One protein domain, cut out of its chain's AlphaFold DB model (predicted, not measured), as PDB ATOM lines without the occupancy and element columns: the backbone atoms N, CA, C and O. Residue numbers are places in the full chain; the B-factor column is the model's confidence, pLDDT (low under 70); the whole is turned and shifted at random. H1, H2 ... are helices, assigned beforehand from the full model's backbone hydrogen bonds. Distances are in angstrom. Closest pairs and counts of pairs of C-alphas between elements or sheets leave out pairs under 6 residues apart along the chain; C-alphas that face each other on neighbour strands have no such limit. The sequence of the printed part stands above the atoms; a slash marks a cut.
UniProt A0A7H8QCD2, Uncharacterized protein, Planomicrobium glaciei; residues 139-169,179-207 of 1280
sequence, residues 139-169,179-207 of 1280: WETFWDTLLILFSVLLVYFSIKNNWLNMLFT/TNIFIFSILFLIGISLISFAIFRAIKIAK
ATOM      1  N   TRP A 139     159.850 183.779 261.250       61.34
ATOM      2  CA  TRP A 139     159.726 183.227 259.913       61.34
ATOM      3  C   TRP A 139     160.688 182.066 259.619       61.34
ATOM      4  O   TRP A 139     160.253 181.038 259.101       61.34
ATOM      5  N   GLU A 140     161.972 182.163 259.989       66.81
ATOM      6  CA  GLU A 140     162.920 181.051 259.788       66.81
ATOM      7  C   GLU A 140     162.542 179.834 260.642       66.81
ATOM      8  O   GLU A 140     162.594 178.689 260.190       66.81
ATOM      9  N   THR A 141     162.100 180.094 261.871       67.31
ATOM     10  CA  THR A 141     161.692 179.062 262.832       67.31
ATOM     11  C   THR A 141     160.409 178.340 262.386       67.31
ATOM     12  O   THR A 141     160.270 177.127 262.565       67.31
ATOM     13  N   PHE A 142     159.488 179.059 261.737       72.31
ATOM     14  CA  PHE A 142     158.275 178.488 261.147       72.31
ATOM     15  C   PHE A 142     158.594 177.519 259.998       72.31
ATOM     16  O   PHE A 142     158.087 176.398 259.977       72.31
ATOM     17  N   TRP A 143     159.486 177.890 259.074       72.62
ATOM     18  CA  TRP A 143     159.870 176.994 257.977       72.62
ATOM     19  C   TRP A 143     160.626 175.752 258.456       72.62
ATOM     20  O   TRP A 143     160.382 174.659 257.943       72.62
ATOM     21  N   ASP A 144     161.476 175.881 259.475       71.69
ATOM     22  CA  ASP A 144     162.170 174.734 260.072       71.69
ATOM     23  C   ASP A 144     161.200 173.735 260.713       71.69
ATOM     24  O   ASP A 144     161.319 172.525 260.510       71.69
ATOM     25  N   THR A 145     160.216 174.233 261.467       73.56
ATOM     26  CA  THR A 145     159.197 173.389 262.111       73.56
ATOM     27  C   THR A 145     158.287 172.713 261.090       73.56
ATOM     28  O   THR A 145     158.016 171.517 261.219       73.56
ATOM     29  N   LEU A 146     157.887 173.429 260.035       79.25
ATOM     30  CA  LEU A 146     157.126 172.865 258.920       79.25
ATOM     31  C   LEU A 146     157.911 171.752 258.210       79.25
ATOM     32  O   LEU A 146     157.352 170.699 257.910       79.25
ATOM     33  N   LEU A 147     159.212 171.955 257.973       78.44
ATOM     34  CA  LEU A 147     160.070 170.987 257.288       78.44
ATOM     35  C   LEU A 147     160.272 169.717 258.127       78.44
ATOM     36  O   LEU A 147     160.217 168.605 257.592       78.44
ATOM     37  N   ILE A 148     160.429 169.858 259.447       74.38
ATOM     38  CA  ILE A 148     160.491 168.725 260.381       74.38
ATOM     39  C   ILE A 148     159.151 167.973 260.402       74.38
ATOM     40  O   ILE A 148     159.139 166.751 260.254       74.38
ATOM     41  N   LEU A 149     158.023 168.681 260.516       78.75
ATOM     42  CA  LEU A 149     156.688 168.075 260.532       78.75
ATOM     43  C   LEU A 149     156.389 167.325 259.229       78.75
ATOM     44  O   LEU A 149     155.921 166.187 259.258       78.75
ATOM     45  N   PHE A 150     156.703 167.942 258.087       78.81
ATOM     46  CA  PHE A 150     156.549 167.329 256.773       78.81
ATOM     47  C   PHE A 150     157.389 166.055 256.656       78.81
ATOM     48  O   PHE A 150     156.885 165.030 256.209       78.81
ATOM     49  N   SER A 151     158.634 166.082 257.137       71.62
ATOM     50  CA  SER A 151     159.515 164.909 257.139       71.62
ATOM     51  C   SER A 151     158.955 163.766 257.997       71.62
ATOM     52  O   SER A 151     158.934 162.620 257.552       71.62
ATOM     53  N   VAL A 152     158.432 164.063 259.193       75.38
ATOM     54  CA  VAL A 152     157.800 163.064 260.078       75.38
ATOM     55  C   VAL A 152     156.540 162.469 259.444       75.38
ATOM     56  O   VAL A 152     156.357 161.250 259.464       75.38
ATOM     57  N   LEU A 153     155.692 163.300 258.833       77.00
ATOM     58  CA  LEU A 153     154.504 162.846 258.104       77.00
ATOM     59  C   LEU A 153     154.870 161.946 256.922       77.00
ATOM     60  O   LEU A 153     154.206 160.937 256.688       77.00
ATOM     61  N   LEU A 154     155.943 162.279 256.205       73.50
ATOM     62  CA  LEU A 154     156.427 161.505 255.067       73.50
ATOM     63  C   LEU A 154     156.945 160.129 255.514       73.50
ATOM     64  O   LEU A 154     156.624 159.121 254.883       73.50
ATOM     65  N   VAL A 155     157.648 160.056 256.652       71.19
ATOM     66  CA  VAL A 155     158.046 158.782 257.281       71.19
ATOM     67  C   VAL A 155     156.820 157.974 257.713       71.19
ATOM     68  O   VAL A 155     156.718 156.793 257.379       71.19
ATOM     69  N   TYR A 156     155.853 158.597 258.393       77.00
ATOM     70  CA  TYR A 156     154.623 157.925 258.822       77.00
ATOM     71  C   TYR A 156     153.833 157.355 257.636       77.00
ATOM     72  O   TYR A 156     153.427 156.193 257.661       77.00
ATOM     73  N   PHE A 157     153.648 158.141 256.574       72.25
ATOM     74  CA  PHE A 157     152.934 157.712 255.373       72.25
ATOM     75  C   PHE A 157     153.676 156.584 254.644       72.25
ATOM     76  O   PHE A 157     153.045 155.633 254.179       72.25
ATOM     77  N   SER A 158     155.012 156.636 254.636       67.38
ATOM     78  CA  SER A 158     155.857 155.572 254.084       67.38
ATOM     79  C   SER A 158     155.698 154.249 254.834       67.38
ATOM     80  O   SER A 158     155.623 153.191 254.208       67.38
ATOM     81  N   ILE A 159     155.599 154.291 256.165       70.94
ATOM     82  CA  ILE A 159     155.371 153.094 256.984       70.94
ATOM     83  C   ILE A 159     153.934 152.587 256.803       70.94
ATOM     84  O   ILE A 159     153.733 151.406 256.533       70.94
ATOM     85  N   LYS A 160     152.928 153.471 256.892       74.81
ATOM     86  CA  LYS A 160     151.501 153.106 256.809       74.81
ATOM     87  C   LYS A 160     151.145 152.410 255.497       74.81
ATOM     88  O   LYS A 160     150.408 151.428 255.506       74.81
ATOM     89  N   ASN A 161     151.662 152.906 254.378       69.00
ATOM     90  CA  ASN A 161     151.389 152.325 253.065       69.00
ATOM     91  C   ASN A 161     152.340 151.173 252.711       69.00
ATOM     92  O   ASN A 161     152.375 150.734 251.562       69.00
ATOM     93  N   ASN A 162     153.113 150.684 253.688       66.81
ATOM     94  CA  ASN A 162     154.046 149.572 253.543       66.81
ATOM     95  C   ASN A 162     155.081 149.779 252.423       66.81
ATOM     96  O   ASN A 162     155.587 148.823 251.834       66.81
ATOM     97  N   TRP A 163     155.403 151.037 252.125       67.31
ATOM     98  CA  TRP A 163     156.226 151.409 250.983       67.31
ATOM     99  C   TRP A 163     157.657 150.871 251.072       67.31
ATOM    100  O   TRP A 163     158.250 150.514 250.058       67.31
ATOM    101  N   LEU A 164     158.190 150.735 252.288       64.69
ATOM    102  CA  LEU A 164     159.498 150.119 252.521       64.69
ATOM    103  C   LEU A 164     159.538 148.660 252.043       64.69
ATOM    104  O   LEU A 164     160.525 148.252 251.440       64.69
ATOM    105  N   ASN A 165     158.457 147.891 252.217       64.12
ATOM    106  CA  ASN A 165     158.417 146.498 251.763       64.12
ATOM    107  C   ASN A 165     158.461 146.390 250.233       64.12
ATOM    108  O   ASN A 165     159.026 145.436 249.715       64.12
ATOM    109  N   MET A 166     157.956 147.396 249.513       61.66
ATOM    110  CA  MET A 166     158.002 147.461 248.048       61.66
ATOM    111  C   MET A 166     159.434 147.614 247.488       61.66
ATOM    112  O   MET A 166     159.679 147.205 246.357       61.66
ATOM    113  N   LEU A 167     160.381 148.163 248.269       59.69
ATOM    114  CA  LEU A 167     161.808 148.257 247.905       59.69
ATOM    115  C   LEU A 167     162.583 146.956 248.154       59.69
ATOM    116  O   LEU A 167     163.571 146.698 247.471       59.69
ATOM    117  N   PHE A 168     162.157 146.153 249.136       58.03
ATOM    118  CA  PHE A 168     162.873 144.945 249.561       58.03
ATOM    119  C   PHE A 168     162.250 143.638 249.063       58.03
ATOM    120  O   PHE A 168     162.881 142.593 249.200       58.03
ATOM    121  N   THR A 169     161.052 143.658 248.469       61.38
ATOM    122  CA  THR A 169     160.493 142.483 247.789       61.38
ATOM    123  C   THR A 169     161.223 142.241 246.466       61.38
ATOM    124  O   THR A 169     161.084 143.059 245.551       61.38
ATOM    125  N   THR A 179     158.356 151.368 236.021       62.38
ATOM    126  CA  THR A 179     158.283 152.833 236.116       62.38
ATOM    127  C   THR A 179     157.893 153.320 237.512       62.38
ATOM    128  O   THR A 179     158.472 154.290 238.001       62.38
ATOM    129  N   ASN A 180     156.990 152.622 238.206       61.81
ATOM    130  CA  ASN A 180     156.569 152.991 239.559       61.81
ATOM    131  C   ASN A 180     157.675 152.730 240.588       61.81
ATOM    132  O   ASN A 180     157.843 153.525 241.506       61.81
ATOM    133  N   ILE A 181     158.470 151.670 240.412       67.00
ATOM    134  CA  ILE A 181     159.614 151.362 241.289       67.00
ATOM    135  C   ILE A 181     160.727 152.405 241.109       67.00
ATOM    136  O   ILE A 181     161.315 152.864 242.090       67.00
ATOM    137  N   PHE A 182     160.985 152.836 239.870       66.50
ATOM    138  CA  PHE A 182     161.984 153.869 239.583       66.50
ATOM    139  C   PHE A 182     161.587 155.239 240.158       66.50
ATOM    140  O   PHE A 182     162.385 155.870 240.852       66.50
ATOM    141  N   ILE A 183     160.334 155.665 239.954       67.88
ATOM    142  CA  ILE A 183     159.800 156.907 240.539       67.88
ATOM    143  C   ILE A 183     159.837 156.838 242.072       67.88
ATOM    144  O   ILE A 183     160.247 157.798 242.727       67.88
ATOM    145  N   PHE A 184     159.474 155.692 242.651       68.31
ATOM    146  CA  PHE A 184     159.496 155.492 244.096       68.31
ATOM    147  C   PHE A 184     160.914 155.575 244.683       68.31
ATOM    148  O   PHE A 184     161.118 156.207 245.716       68.31
ATOM    149  N   SER A 185     161.910 155.015 243.995       65.19
ATOM    150  CA  SER A 185     163.317 155.060 244.426       65.19
ATOM    151  C   SER A 185     163.863 156.493 244.459       65.19
ATOM    152  O   SER A 185     164.582 156.867 245.386       65.19
ATOM    153  N   ILE A 186     163.473 157.325 243.486       74.06
ATOM    154  CA  ILE A 186     163.825 158.752 243.455       74.06
ATOM    155  C   ILE A 186     163.144 159.501 244.606       74.06
ATOM    156  O   ILE A 186     163.806 160.244 245.331       74.06
ATOM    157  N   LEU A 187     161.843 159.280 244.819       71.00
ATOM    158  CA  LEU A 187     161.105 159.899 245.926       71.00
ATOM    159  C   LEU A 187     161.668 159.489 247.293       71.00
ATOM    160  O   LEU A 187     161.739 160.316 248.200       71.00
ATOM    161  N   PHE A 188     162.128 158.247 247.428       72.25
ATOM    162  CA  PHE A 188     162.764 157.746 248.641       72.25
ATOM    163  C   PHE A 188     164.108 158.437 248.926       72.25
ATOM    164  O   PHE A 188     164.348 158.865 250.055       72.25
ATOM    165  N   LEU A 189     164.953 158.634 247.907       74.56
ATOM    166  CA  LEU A 189     166.211 159.380 248.044       74.56
ATOM    167  C   LEU A 189     165.980 160.854 248.408       74.56
ATOM    168  O   LEU A 189     166.671 161.390 249.276       74.56
ATOM    169  N   ILE A 190     164.976 161.494 247.799       76.00
ATOM    170  CA  ILE A 190     164.571 162.864 248.147       76.00
ATOM    171  C   ILE A 190     164.083 162.915 249.602       76.00
ATOM    172  O   ILE A 190     164.479 163.809 250.352       76.00
ATOM    173  N   GLY A 191     163.290 161.927 250.028       72.94
ATOM    174  CA  GLY A 191     162.829 161.791 251.408       72.94
ATOM    175  C   GLY A 191     163.982 161.689 252.409       72.94
ATOM    176  O   GLY A 191     164.008 162.429 253.391       72.94
ATOM    177  N   ILE A 192     164.983 160.846 252.139       74.19
ATOM    178  CA  ILE A 192     166.176 160.714 252.994       74.19
ATOM    179  C   ILE A 192     166.970 162.024 253.057       74.19
ATOM    180  O   ILE A 192     167.429 162.414 254.135       74.19
ATOM    181  N   SER A 193     167.123 162.723 251.930       75.81
ATOM    182  CA  SER A 193     167.820 164.012 251.890       75.81
ATOM    183  C   SER A 193     167.101 165.073 252.728       75.81
ATOM    184  O   SER A 193     167.750 165.808 253.474       75.81
ATOM    185  N   LEU A 194     165.767 165.135 252.650       75.81
ATOM    186  CA  LEU A 194     164.959 166.063 253.445       75.81
ATOM    187  C   LEU A 194     165.039 165.746 254.941       75.81
ATOM    188  O   LEU A 194     165.244 166.656 255.741       75.81
ATOM    189  N   ILE A 195     164.976 164.466 255.317       74.88
ATOM    190  CA  ILE A 195     165.127 164.028 256.712       74.88
ATOM    191  C   ILE A 195     166.525 164.373 257.239       74.88
ATOM    192  O   ILE A 195     166.660 164.892 258.345       74.88
ATOM    193  N   SER A 196     167.573 164.145 256.447       73.69
ATOM    194  CA  SER A 196     168.951 164.465 256.842       73.69
ATOM    195  C   SER A 196     169.148 165.973 257.039       73.69
ATOM    196  O   SER A 196     169.781 166.399 258.008       73.69
ATOM    197  N   PHE A 197     168.554 166.796 256.169       78.44
ATOM    198  CA  PHE A 197     168.557 168.251 256.313       78.44
ATOM    199  C   PHE A 197     167.758 168.714 257.542       78.44
ATOM    200  O   PHE A 197     168.224 169.577 258.289       78.44
ATOM    201  N   ALA A 198     166.606 168.090 257.807       74.44
ATOM    202  CA  ALA A 198     165.806 168.335 259.004       74.44
ATOM    203  C   ALA A 198     166.593 168.012 260.284       74.44
ATOM    204  O   ALA A 198     166.595 168.812 261.216       74.44
ATOM    205  N   ILE A 199     167.332 166.895 260.312       75.50
ATOM    206  CA  ILE A 199     168.203 166.519 261.436       75.50
ATOM    207  C   ILE A 199     169.336 167.536 261.612       75.50
ATOM    208  O   ILE A 199     169.603 167.961 262.734       75.50
ATOM    209  N   PHE A 200     169.982 167.988 260.534       77.25
ATOM    210  CA  PHE A 200     171.019 169.022 260.617       77.25
ATOM    211  C   PHE A 200     170.483 170.343 261.195       77.25
ATOM    212  O   PHE A 200     171.104 170.926 262.091       77.25
ATOM    213  N   ARG A 201     169.306 170.801 260.737       75.31
ATOM    214  CA  ARG A 201     168.633 171.992 261.290       75.31
ATOM    215  C   ARG A 201     168.236 171.773 262.752       75.31
ATOM    216  O   ARG A 201     168.514 172.641 263.577       75.31
ATOM    217  N   ALA A 202     167.705 170.599 263.096       68.88
ATOM    218  CA  ALA A 202     167.369 170.233 264.470       68.88
ATOM    219  C   ALA A 202     168.601 170.230 265.388       68.88
ATOM    220  O   ALA A 202     168.527 170.764 266.488       68.88
ATOM    221  N   ILE A 203     169.760 169.734 264.938       70.06
ATOM    222  CA  ILE A 203     171.019 169.782 265.702       70.06
ATOM    223  C   ILE A 203     171.513 171.226 265.867       70.06
ATOM    224  O   ILE A 203     171.998 171.585 266.938       70.06
ATOM    225  N   LYS A 204     171.384 172.083 264.846       66.81
ATOM    226  CA  LYS A 204     171.739 173.511 264.949       66.81
ATOM    227  C   LYS A 204     170.833 174.249 265.943       66.81
ATOM    228  O   LYS A 204     171.316 175.095 266.690       66.81
ATOM    229  N   ILE A 205     169.542 173.911 265.986       65.88
ATOM    230  CA  ILE A 205     168.598 174.412 266.997       65.88
ATOM    231  C   ILE A 205     168.957 173.853 268.382       65.88
ATOM    232  O   ILE A 205     169.058 174.623 269.331       65.88
ATOM    233  N   ALA A 206     169.251 172.555 268.490       63.16
ATOM    234  CA  ALA A 206     169.637 171.897 269.739       63.16
ATOM    235  C   ALA A 206     170.967 172.419 270.312       63.16
ATOM    236  O   ALA A 206     171.103 172.532 271.523       63.16
ATOM    237  N   LYS A 207     171.936 172.810 269.470       59.09
ATOM    238  CA  LYS A 207     173.180 173.463 269.919       59.09
ATOM    239  C   LYS A 207     172.939 174.835 270.554       59.09
ATOM    240  O   LYS A 207     173.678 175.198 271.463       59.09
TER     241      LYS A 207
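What this domain is: This is residues 139 to 169 and 179 to 207 of the 1280 residues of an uncharacterized protein of Planomicrobium glaciei (UniProt A0A7H8QCD2). Two long helices, H3 and H1, cross as a narrow X, touching along part of their lengths; short H2 follows H1 after a tight turn, near the beginning of H3. The 60 printed residues hold three named helices, in the order H1, H2, H3, and no named strand: all helix. The whole is a loose rod, radius of gyration of the C-alphas 13.4 A, spanning 40 by 19 by 19 A.

How they stand to each other: H3, residues 179 to 207, touches H1, residues 139 to 160, with residues 191 to 201 alone, and H1 touches H3 with residues 144 to 154 alone. The closest C-alphas, Ile 148 and Ala 198, are 5.5 A apart; the helices run opposite ways at a steep tilt of 44 degrees. H2, residues 163 to 168, only just touches H3, with 3 pairs of C-alphas within 8 A; the closest, Leu 167 and Ile 181, are 7.6 A apart. H1 and H2 are close but not clearly touching, C-alphas 158 and 164 being 6.7 A apart. In H1 and H3 every O i to N i+4 pair is within hydrogen-bond range; in H2 0 of 2 are, and 3 of 3 O i to N i+3 pairs.

Where its parts are: H3 measures 42.3 A, ending at C-alpha 207 (173.180, 173.463, 269.919). H1 measures 31.4 A from C-alpha 139 (159.726, 183.227, 259.913); H2 9.4 A.

The domain as a whole: Residues 170 to 178 are not printed, a 15.8 A gap between C-alphas 169 and 179. Mean pLDDT of the printed part is 70.5; 25 residues are under 70, among them 161 to 169 and 179 to 185.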